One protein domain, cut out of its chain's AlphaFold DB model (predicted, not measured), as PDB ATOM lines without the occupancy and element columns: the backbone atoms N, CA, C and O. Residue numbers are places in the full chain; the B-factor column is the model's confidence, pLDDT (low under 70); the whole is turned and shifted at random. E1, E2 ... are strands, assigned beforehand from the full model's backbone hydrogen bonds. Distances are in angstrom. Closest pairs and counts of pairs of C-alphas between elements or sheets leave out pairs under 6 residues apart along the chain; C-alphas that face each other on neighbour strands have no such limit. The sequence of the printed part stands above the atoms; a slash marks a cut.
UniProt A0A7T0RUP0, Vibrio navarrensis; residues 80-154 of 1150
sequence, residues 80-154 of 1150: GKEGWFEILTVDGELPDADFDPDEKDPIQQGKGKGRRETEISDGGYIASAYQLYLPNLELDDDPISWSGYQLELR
ATOM      1  N   GLY A  80       6.108 -58.907  32.533       61.69
ATOM      2  CA  GLY A  80       5.931 -57.586  33.132       61.69
ATOM      3  C   GLY A  80       7.226 -57.095  33.786       61.69
ATOM      4  O   GLY A  80       8.153 -57.874  34.016       61.69
ATOM      5  N   LYS A  81       7.322 -55.789  34.049       62.16
ATOM      6  CA  LYS A  81       8.561 -55.185  34.548       62.16
ATOM      7  C   LYS A  81       8.917 -55.768  35.924       62.16
ATOM      8  O   LYS A  81       8.240 -55.501  36.913       62.16
ATOM      9  N   GLU A  82       9.980 -56.560  35.975       63.28
ATOM     10  CA  GLU A  82      10.489 -57.176  37.201       63.28
ATOM     11  C   GLU A  82      10.818 -56.090  38.237       63.28
ATOM     12  O   GLU A  82      11.458 -55.092  37.904       63.28
ATOM     13  N   GLY A  83      10.312 -56.238  39.465       66.94
ATOM     14  CA  GLY A  83      10.436 -55.235  40.530       66.94
ATOM     15  C   GLY A  83       9.382 -54.119  40.530       66.94
ATOM     16  O   GLY A  83       9.445 -53.258  41.401       66.94
ATOM     17  N   TRP A  84       8.427 -54.098  39.591       76.75
ATOM     18  CA  TRP A  84       7.277 -53.182  39.631       76.75
ATOM     19  C   TRP A  84       6.052 -53.838  40.274       76.75
ATOM     20  O   TRP A  84       5.771 -55.018  40.052       76.75
ATOM     21  N   PHE A  85       5.292 -53.045  41.017       80.62
ATOM     22  CA  PHE A  85       4.091 -53.432  41.739       80.62
ATOM     23  C   PHE A  85       2.936 -52.499  41.376       80.62
ATOM     24  O   PHE A  85       3.141 -51.313  41.135       80.62
ATOM     25  N   GLU A  86       1.723 -53.032  41.327       84.25
ATOM     26  CA  GLU A  86       0.487 -52.257  41.294       84.25
ATOM     27  C   GLU A  86       0.073 -51.946  42.732       84.25
ATOM     28  O   GLU A  86       0.065 -52.835  43.588       84.25
ATOM     29  N   ILE A  87      -0.227 -50.678  42.993       83.62
ATOM     30  CA  ILE A  87      -0.696 -50.191  44.281       83.62
ATOM     31  C   ILE A  87      -2.198 -50.419  44.355       83.62
ATOM     32  O   ILE A  87      -2.955 -49.994  43.484       83.62
ATOM     33  N   LEU A  88      -2.617 -51.053  45.439       82.12
ATOM     34  CA  LEU A  88      -4.005 -51.282  45.789       82.12
ATOM     35  C   LEU A  88      -4.270 -50.722  47.186       82.12
ATOM     36  O   LEU A  88      -3.374 -50.575  48.017       82.12
ATOM     37  N   THR A  89      -5.525 -50.405  47.452       82.00
ATOM     38  CA  THR A  89      -6.025 -50.166  48.807       82.00
ATOM     39  C   THR A  89      -6.021 -51.473  49.605       82.00
ATOM     40  O   THR A  89      -5.940 -52.559  49.035       82.00
ATOM     41  N   VAL A  90      -6.147 -51.385  50.931       79.81
ATOM     42  CA  VAL A  90      -6.178 -52.562  51.827       79.81
ATOM     43  C   VAL A  90      -7.365 -53.505  51.561       79.81
ATOM     44  O   VAL A  90      -7.364 -54.642  52.015       79.81
ATOM     45  N   ASP A  91      -8.375 -53.045  50.816       75.56
ATOM     46  CA  ASP A  91      -9.520 -53.854  50.385       75.56
ATOM     47  C   ASP A  91      -9.300 -54.506  48.994       75.56
ATOM     48  O   ASP A  91     -10.184 -55.185  48.472       75.56
ATOM     49  N   GLY A  92      -8.118 -54.326  48.386       71.25
ATOM     50  CA  GLY A  92      -7.720 -54.936  47.112       71.25
ATOM     51  C   GLY A  92      -8.193 -54.203  45.848       71.25
ATOM     52  O   GLY A  92      -8.054 -54.747  44.747       71.25
ATOM     53  N   GLU A  93      -8.740 -52.989  45.983       79.81
ATOM     54  CA  GLU A  93      -9.194 -52.127  44.877       79.81
ATOM     55  C   GLU A  93      -8.164 -51.041  44.522       79.81
ATOM     56  O   GLU A  93      -7.323 -50.685  45.348       79.81
ATOM     57  N   LEU A  94      -8.231 -50.491  43.303       79.19
ATOM     58  CA  LEU A  94      -7.354 -49.391  42.878       79.19
ATOM     59  C   LEU A  94      -7.623 -48.112  43.697       79.19
ATOM     60  O   LEU A  94      -8.786 -47.833  43.998       79.19
ATOM     61  N   PRO A  95      -6.589 -47.312  44.015       81.00
ATOM     62  CA  PRO A  95      -6.764 -46.022  44.676       81.00
ATOM     63  C   PRO A  95      -7.648 -45.058  43.868       81.00
ATOM     64  O   PRO A  95      -7.651 -45.062  42.631       81.00
ATOM     65  N   ASP A  96      -8.403 -44.213  44.567       79.81
ATOM     66  CA  ASP A  96      -9.264 -43.207  43.948       79.81
ATOM     67  C   ASP A  96      -8.475 -41.974  43.470       79.81
ATOM     68  O   ASP A  96      -7.254 -41.889  43.600       79.81
ATOM     69  N   ALA A  97      -9.173 -41.024  42.843       75.19
ATOM     70  CA  ALA A  97      -8.552 -39.850  42.228       75.19
ATOM     71  C   ALA A  97      -7.932 -38.864  43.240       75.19
ATOM     72  O   ALA A  97      -7.215 -37.958  42.817       75.19
ATOM     73  N   ASP A  98      -8.196 -39.035  44.540       77.19
ATOM     74  CA  ASP A  98      -7.640 -38.214  45.619       77.19
ATOM     75  C   ASP A  98      -6.328 -38.815  46.185       77.19
ATOM     76  O   ASP A  98      -5.739 -38.274  47.127       77.19
ATOM     77  N   PHE A  99      -5.848 -39.933  45.623       84.94
ATOM     78  CA  PHE A  99      -4.577 -40.560  45.980       84.94
ATOM     79  C   PHE A  99      -3.381 -39.827  45.347       84.94
ATOM     80  O   PHE A  99      -3.011 -40.081  44.200       84.94
ATOM     81  N   ASP A 100      -2.760 -38.935  46.125       80.00
ATOM     82  CA  ASP A 100      -1.618 -38.103  45.710       80.00
ATOM     83  C   ASP A 100      -0.473 -38.165  46.748       80.00
ATOM     84  O   ASP A 100      -0.299 -37.247  47.555       80.00
ATOM     85  N   PRO A 101       0.264 -39.290  46.824       82.62
ATOM     86  CA  PRO A 101       1.365 -39.448  47.771       82.62
ATOM     87  C   PRO A 101       2.600 -38.627  47.358       82.62
ATOM     88  O   PRO A 101       2.976 -38.582  46.187       82.62
ATOM     89  N   ASP A 102       3.272 -38.007  48.332       80.50
ATOM     90  CA  ASP A 102       4.551 -37.322  48.111       80.50
ATOM     91  C   ASP A 102       5.674 -38.344  47.841       80.50
ATOM     92  O   ASP A 102       6.068 -39.111  48.722       80.50
ATOM     93  N   GLU A 103       6.228 -38.323  46.626       75.56
ATOM     94  CA  GLU A 103       7.345 -39.179  46.192       75.56
ATOM     95  C   GLU A 103       8.624 -39.016  47.023       75.56
ATOM     96  O   GLU A 103       9.488 -39.892  46.990       75.56
ATOM     97  N   LYS A 104       8.754 -37.931  47.799       76.62
ATOM     98  CA  LYS A 104       9.884 -37.737  48.719       76.62
ATOM     99  C   LYS A 104       9.719 -38.458  50.052       76.62
ATOM    100  O   LYS A 104      10.709 -38.594  50.773       76.62
ATOM    101  N   ASP A 105       8.512 -38.902  50.390       83.06
ATOM    102  CA  ASP A 105       8.286 -39.689  51.597       83.06
ATOM    103  C   ASP A 105       8.697 -41.150  51.353       83.06
ATOM    104  O   ASP A 105       8.244 -41.765  50.383       83.06
ATOM    105  N   PRO A 106       9.522 -41.754  52.227       80.75
ATOM    106  CA  PRO A 106       9.880 -43.157  52.090       80.75
ATOM    107  C   PRO A 106       8.681 -44.062  52.399       80.75
ATOM    108  O   PRO A 106       7.865 -43.777  53.280       80.75
ATOM    109  N   ILE A 107       8.613 -45.205  51.719       83.19
ATOM    110  CA  ILE A 107       7.603 -46.235  51.971       83.19
ATOM    111  C   ILE A 107       7.999 -47.040  53.191       83.19
ATOM    112  O   ILE A 107       9.133 -47.501  53.308       83.19
ATOM    113  N   GLN A 108       7.056 -47.250  54.097       83.00
ATOM    114  CA  GLN A 108       7.309 -47.880  55.381       83.00
ATOM    115  C   GLN A 108       6.536 -49.184  55.505       83.00
ATOM    116  O   GLN A 108       5.312 -49.195  55.411       83.00
ATOM    117  N   GLN A 109       7.246 -50.272  55.784       79.50
ATOM    118  CA  GLN A 109       6.654 -51.587  56.018       79.50
ATOM    119  C   GLN A 109       6.994 -52.068  57.436       79.50
ATOM    120  O   GLN A 109       8.147 -51.988  57.874       79.50
ATOM    121  N   GLY A 110       5.980 -52.525  58.180       72.81
ATOM    122  CA  GLY A 110       6.094 -52.969  59.578       72.81
ATOM    123  C   GLY A 110       5.968 -51.856  60.641       72.81
ATOM    124  O   GLY A 110       5.923 -50.663  60.344       72.81
ATOM    125  N   LYS A 111       5.897 -52.239  61.929       71.31
ATOM    126  CA  LYS A 111       5.732 -51.317  63.081       71.31
ATOM    127  C   LYS A 111       6.867 -51.453  64.110       71.31
ATOM    128  O   LYS A 111       7.380 -52.538  64.368       71.31
ATOM    129  N   GLY A 112       7.229 -50.347  64.769       67.88
ATOM    130  CA  GLY A 112       8.209 -50.337  65.866       67.88
ATOM    131  C   GLY A 112       9.656 -50.579  65.409       67.88
ATOM    132  O   GLY A 112      10.084 -50.038  64.397       67.88
ATOM    133  N   LYS A 113      10.429 -51.383  66.158       59.44
ATOM    134  CA  LYS A 113      11.863 -51.640  65.879       59.44
ATOM    135  C   LYS A 113      12.143 -52.401  64.569       59.44
ATOM    136  O   LYS A 113      13.298 -52.448  64.168       59.44
ATOM    137  N   GLY A 114      11.128 -53.001  63.941       66.81
ATOM    138  CA  GLY A 114      11.244 -53.734  62.671       66.81
ATOM    139  C   GLY A 114      10.814 -52.942  61.432       66.81
ATOM    140  O   GLY A 114      10.758 -53.525  60.356       66.81
ATOM    141  N   ARG A 115      10.487 -51.649  61.576       73.56
ATOM    142  CA  ARG A 115      10.068 -50.785  60.463       73.56
ATOM    143  C   ARG A 115      11.196 -50.674  59.435       73.56
ATOM    144  O   ARG A 115      12.286 -50.216  59.778       73.56
ATOM    145  N   ARG A 116      10.925 -51.080  58.196       78.62
ATOM    146  CA  ARG A 116      11.818 -50.882  57.048       78.62
ATOM    147  C   ARG A 116      11.314 -49.688  56.254       78.62
ATOM    148  O   ARG A 116      10.124 -49.616  55.963       78.62
ATOM    149  N   GLU A 117      12.210 -48.762  55.945       79.19
ATOM    150  CA  GLU A 117      11.916 -47.597  55.112       79.19
ATOM    151  C   GLU A 117      12.601 -47.811  53.761       79.19
ATOM    152  O   GLU A 117      13.806 -48.058  53.710       79.19
ATOM    153  N   THR A 118      11.822 -47.790  52.683       80.38
ATOM    154  CA  THR A 118      12.304 -47.973  51.314       80.38
ATOM    155  C   THR A 118      12.070 -46.683  50.555       80.38
ATOM    156  O   THR A 118      10.931 -46.252  50.381       80.38
ATOM    157  N   GLU A 119      13.156 -46.046  50.134       77.94
ATOM    158  CA  GLU A 119      13.083 -44.859  49.289       77.94
ATOM    159  C   GLU A 119      12.669 -45.250  47.871       77.94
ATOM    160  O   GLU A 119      13.119 -46.261  47.323       77.94
ATOM    161  N   ILE A 120      11.813 -44.426  47.272       79.06
ATOM    162  CA  ILE A 120      11.406 -44.586  45.884       79.06
ATOM    163  C   ILE A 120      12.488 -43.936  45.029       79.06
ATOM    164  O   ILE A 120      12.791 -42.754  45.165       79.06
ATOM    165  N   SER A 121      13.106 -44.725  44.155       74.69
ATOM    166  CA  SER A 121      14.043 -44.204  43.157       74.69
ATOM    167  C   SER A 121      13.365 -43.166  42.257       74.69
ATOM    168  O   SER A 121      12.190 -43.310  41.939       74.69
ATOM    169  N   ASP A 122      14.112 -42.155  41.813       66.62
ATOM    170  CA  ASP A 122      13.611 -41.044  40.989       66.62
ATOM    171  C   ASP A 122      12.861 -41.562  39.737       66.62
ATOM    172  O   ASP A 122      13.421 -42.318  38.935       66.62
ATOM    173  N   GLY A 123      11.575 -41.208  39.589       70.31
ATOM    174  CA  GLY A 123      10.683 -41.740  38.542       70.31
ATOM    175  C   GLY A 123      10.151 -43.166  38.785       70.31
ATOM    176  O   GLY A 123       9.653 -43.813  37.860       70.31
ATOM    177  N   GLY A 124      10.283 -43.675  40.011       75.75
ATOM    178  CA  GLY A 124       9.854 -45.003  40.453       75.75
ATOM    179  C   GLY A 124       8.376 -45.104  40.836       75.75
ATOM    180  O   GLY A 124       7.916 -46.205  41.109       75.75
ATOM    181  N   TYR A 125       7.619 -44.008  40.819       84.75
ATOM    182  CA  TYR A 125       6.162 -44.013  40.947       84.75
ATOM    183  C   TYR A 125       5.510 -43.501  39.662       84.75
ATOM    184  O   TYR A 125       5.962 -42.536  39.050       84.75
ATOM    185  N   ILE A 126       4.443 -44.168  39.225       81.19
ATOM    186  CA  ILE A 126       3.644 -43.772  38.067       81.19
ATOM    187  C   ILE A 126       2.211 -43.558  38.546       81.19
ATOM    188  O   ILE A 126       1.407 -44.492  38.562       81.19
ATOM    189  N   ALA A 127       1.891 -42.310  38.893       75.12
ATOM    190  CA  ALA A 127       0.576 -41.919  39.403       75.12
ATOM    191  C   ALA A 127      -0.578 -42.296  38.457       75.12
ATOM    192  O   ALA A 127      -1.604 -42.797  38.897       75.12
ATOM    193  N   SER A 128      -0.399 -42.147  37.139       76.19
ATOM    194  CA  SER A 128      -1.454 -42.430  36.151       76.19
ATOM    195  C   SER A 128      -1.858 -43.904  36.041       76.19
ATOM    196  O   SER A 128      -2.891 -44.202  35.445       76.19
ATOM    197  N   ALA A 129      -1.045 -44.818  36.570       73.12
ATOM    198  CA  ALA A 129      -1.292 -46.255  36.541       73.12
ATOM    199  C   ALA A 129      -1.290 -46.885  37.943       73.12
ATOM    200  O   ALA A 129      -1.421 -48.101  38.042       73.12
ATOM    201  N   TYR A 130      -1.112 -46.081  38.999       85.44
ATOM    202  CA  TYR A 130      -0.899 -46.533  40.375       85.44
ATOM    203  C   TYR A 130       0.182 -47.617  40.479       85.44
ATOM    204  O   TYR A 130      -0.008 -48.646  41.118       85.44
ATOM    205  N   GLN A 131       1.323 -47.418  39.811       85.75
ATOM    206  CA  GLN A 131       2.413 -48.400  39.791       85.75
ATOM    207  C   GLN A 131       3.648 -47.881  40.499       85.75
ATOM    208  O   GLN A 131       3.991 -46.706  40.394       85.75
ATOM    209  N   LEU A 132       4.351 -48.792  41.155       82.94
ATOM    210  CA  LEU A 132       5.490 -48.487  41.992       82.94
ATOM    211  C   LEU A 132       6.646 -49.444  41.725       82.94
ATOM    212  O   LEU A 132       6.471 -50.658  41.701       82.94
ATOM    213  N   TYR A 133       7.841 -48.902  41.551       81.94
ATOM    214  CA  TYR A 133       9.055 -49.665  41.335       81.94
ATOM    215  C   TYR A 133       9.828 -49.853  42.631       81.94
ATOM    216  O   TYR A 133      10.406 -48.906  43.157       81.94
ATOM    217  N   LEU A 134       9.877 -51.093  43.106       77.38
ATOM    218  CA  LEU A 134      10.583 -51.496  44.315       77.38
ATOM    219  C   LEU A 134      11.386 -52.787  44.070       77.38
ATOM    220  O   LEU A 134      11.055 -53.846  44.599       77.38
ATOM    221  N   PRO A 135      12.472 -52.734  43.282       68.69
ATOM    222  CA  PRO A 135      13.189 -53.930  42.828       68.69
ATOM    223  C   PRO A 135      13.826 -54.764  43.945       68.69
ATOM    224  O   PRO A 135      14.121 -55.934  43.727       68.69
ATOM    225  N   ASN A 136      14.035 -54.177  45.124       67.62
ATOM    226  CA  ASN A 136      14.681 -54.828  46.264       67.62
ATOM    227  C   ASN A 136      13.736 -55.013  47.463       67.62
ATOM    228  O   ASN A 136      14.212 -55.341  48.550       67.62
ATOM    229  N   LEU A 137      12.428 -54.755  47.310       71.06
ATOM    230  CA  LEU A 137      11.477 -54.948  48.403       71.06
ATOM    231  C   LEU A 137      11.047 -56.418  48.462       71.06
ATOM    232  O   LEU A 137      10.416 -56.935  47.543       71.06
ATOM    233  N   GLU A 138      11.365 -57.077  49.572       67.44
ATOM    234  CA  GLU A 138      10.735 -58.341  49.949       67.44
ATOM    235  C   GLU A 138       9.378 -58.020  50.584       67.44
ATOM    236  O   GLU A 138       9.329 -57.403  51.648       67.44
ATOM    237  N   LEU A 139       8.285 -58.382  49.909       65.56
ATOM    238  CA  LEU A 139       6.936 -58.192  50.438       65.56
ATOM    239  C   LEU A 139       6.664 -59.192  51.567       65.56
ATOM    240  O   LEU A 139       6.616 -60.397  51.325       65.56
ATOM    241  N   ASP A 140       6.437 -58.670  52.769       64.50
ATOM    242  CA  ASP A 140       5.782 -59.396  53.859       64.50
ATOM    243  C   ASP A 140       4.245 -59.235  53.748       64.50
ATOM    244  O   ASP A 140       3.766 -58.313  53.087       64.50
ATOM    245  N   ASP A 141       3.467 -60.088  54.428       64.12
ATOM    246  CA  ASP A 141       1.983 -60.076  54.404       64.12
ATOM    247  C   ASP A 141       1.341 -58.805  55.018       64.12
ATOM    248  O   ASP A 141       0.119 -58.653  55.004       64.12
ATOM    249  N   ASP A 142       2.137 -57.894  55.586       73.31
ATOM    250  CA  ASP A 142       1.650 -56.653  56.193       73.31
ATOM    251  C   ASP A 142       1.518 -55.517  55.150       73.31
ATOM    252  O   ASP A 142       2.453 -55.293  54.365       73.31
ATOM    253  N   PRO A 143       0.427 -54.720  55.185       78.44
ATOM    254  CA  PRO A 143       0.247 -53.578  54.291       78.44
ATOM    255  C   PRO A 143       1.324 -52.510  54.513       78.44
ATOM    256  O   PRO A 143       1.788 -52.262  55.634       78.44
ATOM    257  N   ILE A 144       1.718 -51.852  53.425       84.38
ATOM    258  CA  ILE A 144       2.721 -50.788  53.439       84.38
ATOM    259  C   ILE A 144       2.074 -49.439  53.756       84.38
ATOM    260  O   ILE A 144       0.896 -49.212  53.480       84.38
ATOM    261  N   SER A 145       2.852 -48.511  54.312       82.19
ATOM    262  CA  SER A 145       2.439 -47.124  54.502       82.19
ATOM    263  C   SER A 145       3.258 -46.168  53.652       82.19
ATOM    264  O   SER A 145       4.484 -46.223  53.690       82.19
ATOM    265  N   TRP A 146       2.597 -45.253  52.946       87.88
ATOM    266  CA  TRP A 146       3.272 -44.241  52.136       87.88
ATOM    267  C   TRP A 146       2.507 -42.916  52.165       87.88
ATOM    268  O   TRP A 146       1.296 -42.913  51.965       87.88
ATOM    269  N   SER A 147       3.189 -41.822  52.526       79.44
ATOM    270  CA  SER A 147       2.619 -40.467  52.698       79.44
ATOM    271  C   SER A 147       1.309 -40.426  53.511       79.44
ATOM    272  O   SER A 147       0.421 -39.616  53.262       79.44
ATOM    273  N   GLY A 148       1.165 -41.330  54.489       77.56
ATOM    274  CA  GLY A 148      -0.021 -41.461  55.349       77.56
ATOM    275  C   GLY A 148      -1.086 -42.469  54.889       77.56
ATOM    276  O   GLY A 148      -1.940 -42.834  55.697       77.56
ATOM    277  N   TYR A 149      -1.016 -42.979  53.656       84.06
ATOM    278  CA  TYR A 149      -1.915 -44.018  53.138       84.06
ATOM    279  C   TYR A 149      -1.464 -45.421  53.577       84.06
ATOM    280  O   TYR A 149      -0.277 -45.637  53.830       84.06
ATOM    281  N   GLN A 150      -2.403 -46.365  53.686       85.44
ATOM    282  CA  GLN A 150      -2.151 -47.799  53.908       85.44
ATOM    283  C   GLN A 150      -2.525 -48.561  52.636       85.44
ATOM    284  O   GLN A 150      -3.645 -48.405  52.150       85.44
ATOM    285  N   LEU A 151      -1.589 -49.334  52.090       85.94
ATOM    286  CA  LEU A 151      -1.674 -49.874  50.734       85.94
ATOM    287  C   LEU A 151      -1.199 -51.332  50.688       85.94
ATOM    288  O   LEU A 151      -0.318 -51.736  51.447       85.94
ATOM    289  N   GLU A 152      -1.747 -52.095  49.752       83.94
ATOM    290  CA  GLU A 152      -1.239 -53.401  49.341       83.94
ATOM    291  C   GLU A 152      -0.507 -53.282  48.002       83.94
ATOM    292  O   GLU A 152      -0.870 -52.481  47.142       83.94
ATOM    293  N   LEU A 153       0.537 -54.090  47.814       80.62
ATOM    294  CA  LEU A 153       1.316 -54.119  46.580       80.62
ATOM    295  C   LEU A 153       1.166 -55.473  45.892       80.62
ATOM    296  O   LEU A 153       1.478 -56.513  46.469       80.62
ATOM    297  N   ARG A 154       0.746 -55.462  44.624       78.69
ATOM    298  CA  ARG A 154       0.662 -56.664  43.787       78.69
ATOM    299  C   ARG A 154       1.803 -56.682  42.766       78.69
ATOM    300  O   ARG A 154       1.893 -55.746  41.977       78.69
TER     301      ARG A 154
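Overview. This is residues 80 to 154 of the 1150 residues of a protein of Vibrio navarrensis (UniProt A0A7T0RUP0). The domain has little regular structure beyond one strongly twisted sheet of six strands, curled like part of a barrel, with the long link of residues 119 to 130 joining its edge strands E3 and E4. The 75 printed residues have no named helix and strands E1 to E6, in sheet order E3, E2, E5, E6, E1, E4, antiparallel throughout. The class is all strand, with 24 residues in named elements; the whole is compact, with a radius of gyration of the C-alphas of 11.5 A and spans of 34 by 24 by 23 A.

Along the chain. E1, residues 84 to 89, runs 16.4 A from C-alpha 84 at (7.277, -53.182, 39.631). E6, residues 149 to 154, runs 15.9 A to C-alpha 154 at (0.662, -56.664, 43.787). The shorter strands are E2, residues 107 to 109; E3, 116 to 118; E4, 131 to 133; and E5, 144 to 146.

Arrangement. E1 pairs staggered, with E4 over residues 84 to 86 and with E6 over 86 to 89; N 85 and O 132 are 2.7 A apart, N 88 and O 152 2.8 A, within hydrogen-bond range. E5 and E6 form a hairpin, with N 144 and O 151 at 2.8 A.

Size, cuts and confidence. The farthest C-alphas, Lys 113 and Ser 128, are 33.9 A apart. The printed part has no cut; links E1 to E2 and E3 to E4 are long. Fourteen residues have pLDDT under 70, among them 80 to 83 and 138 to 141.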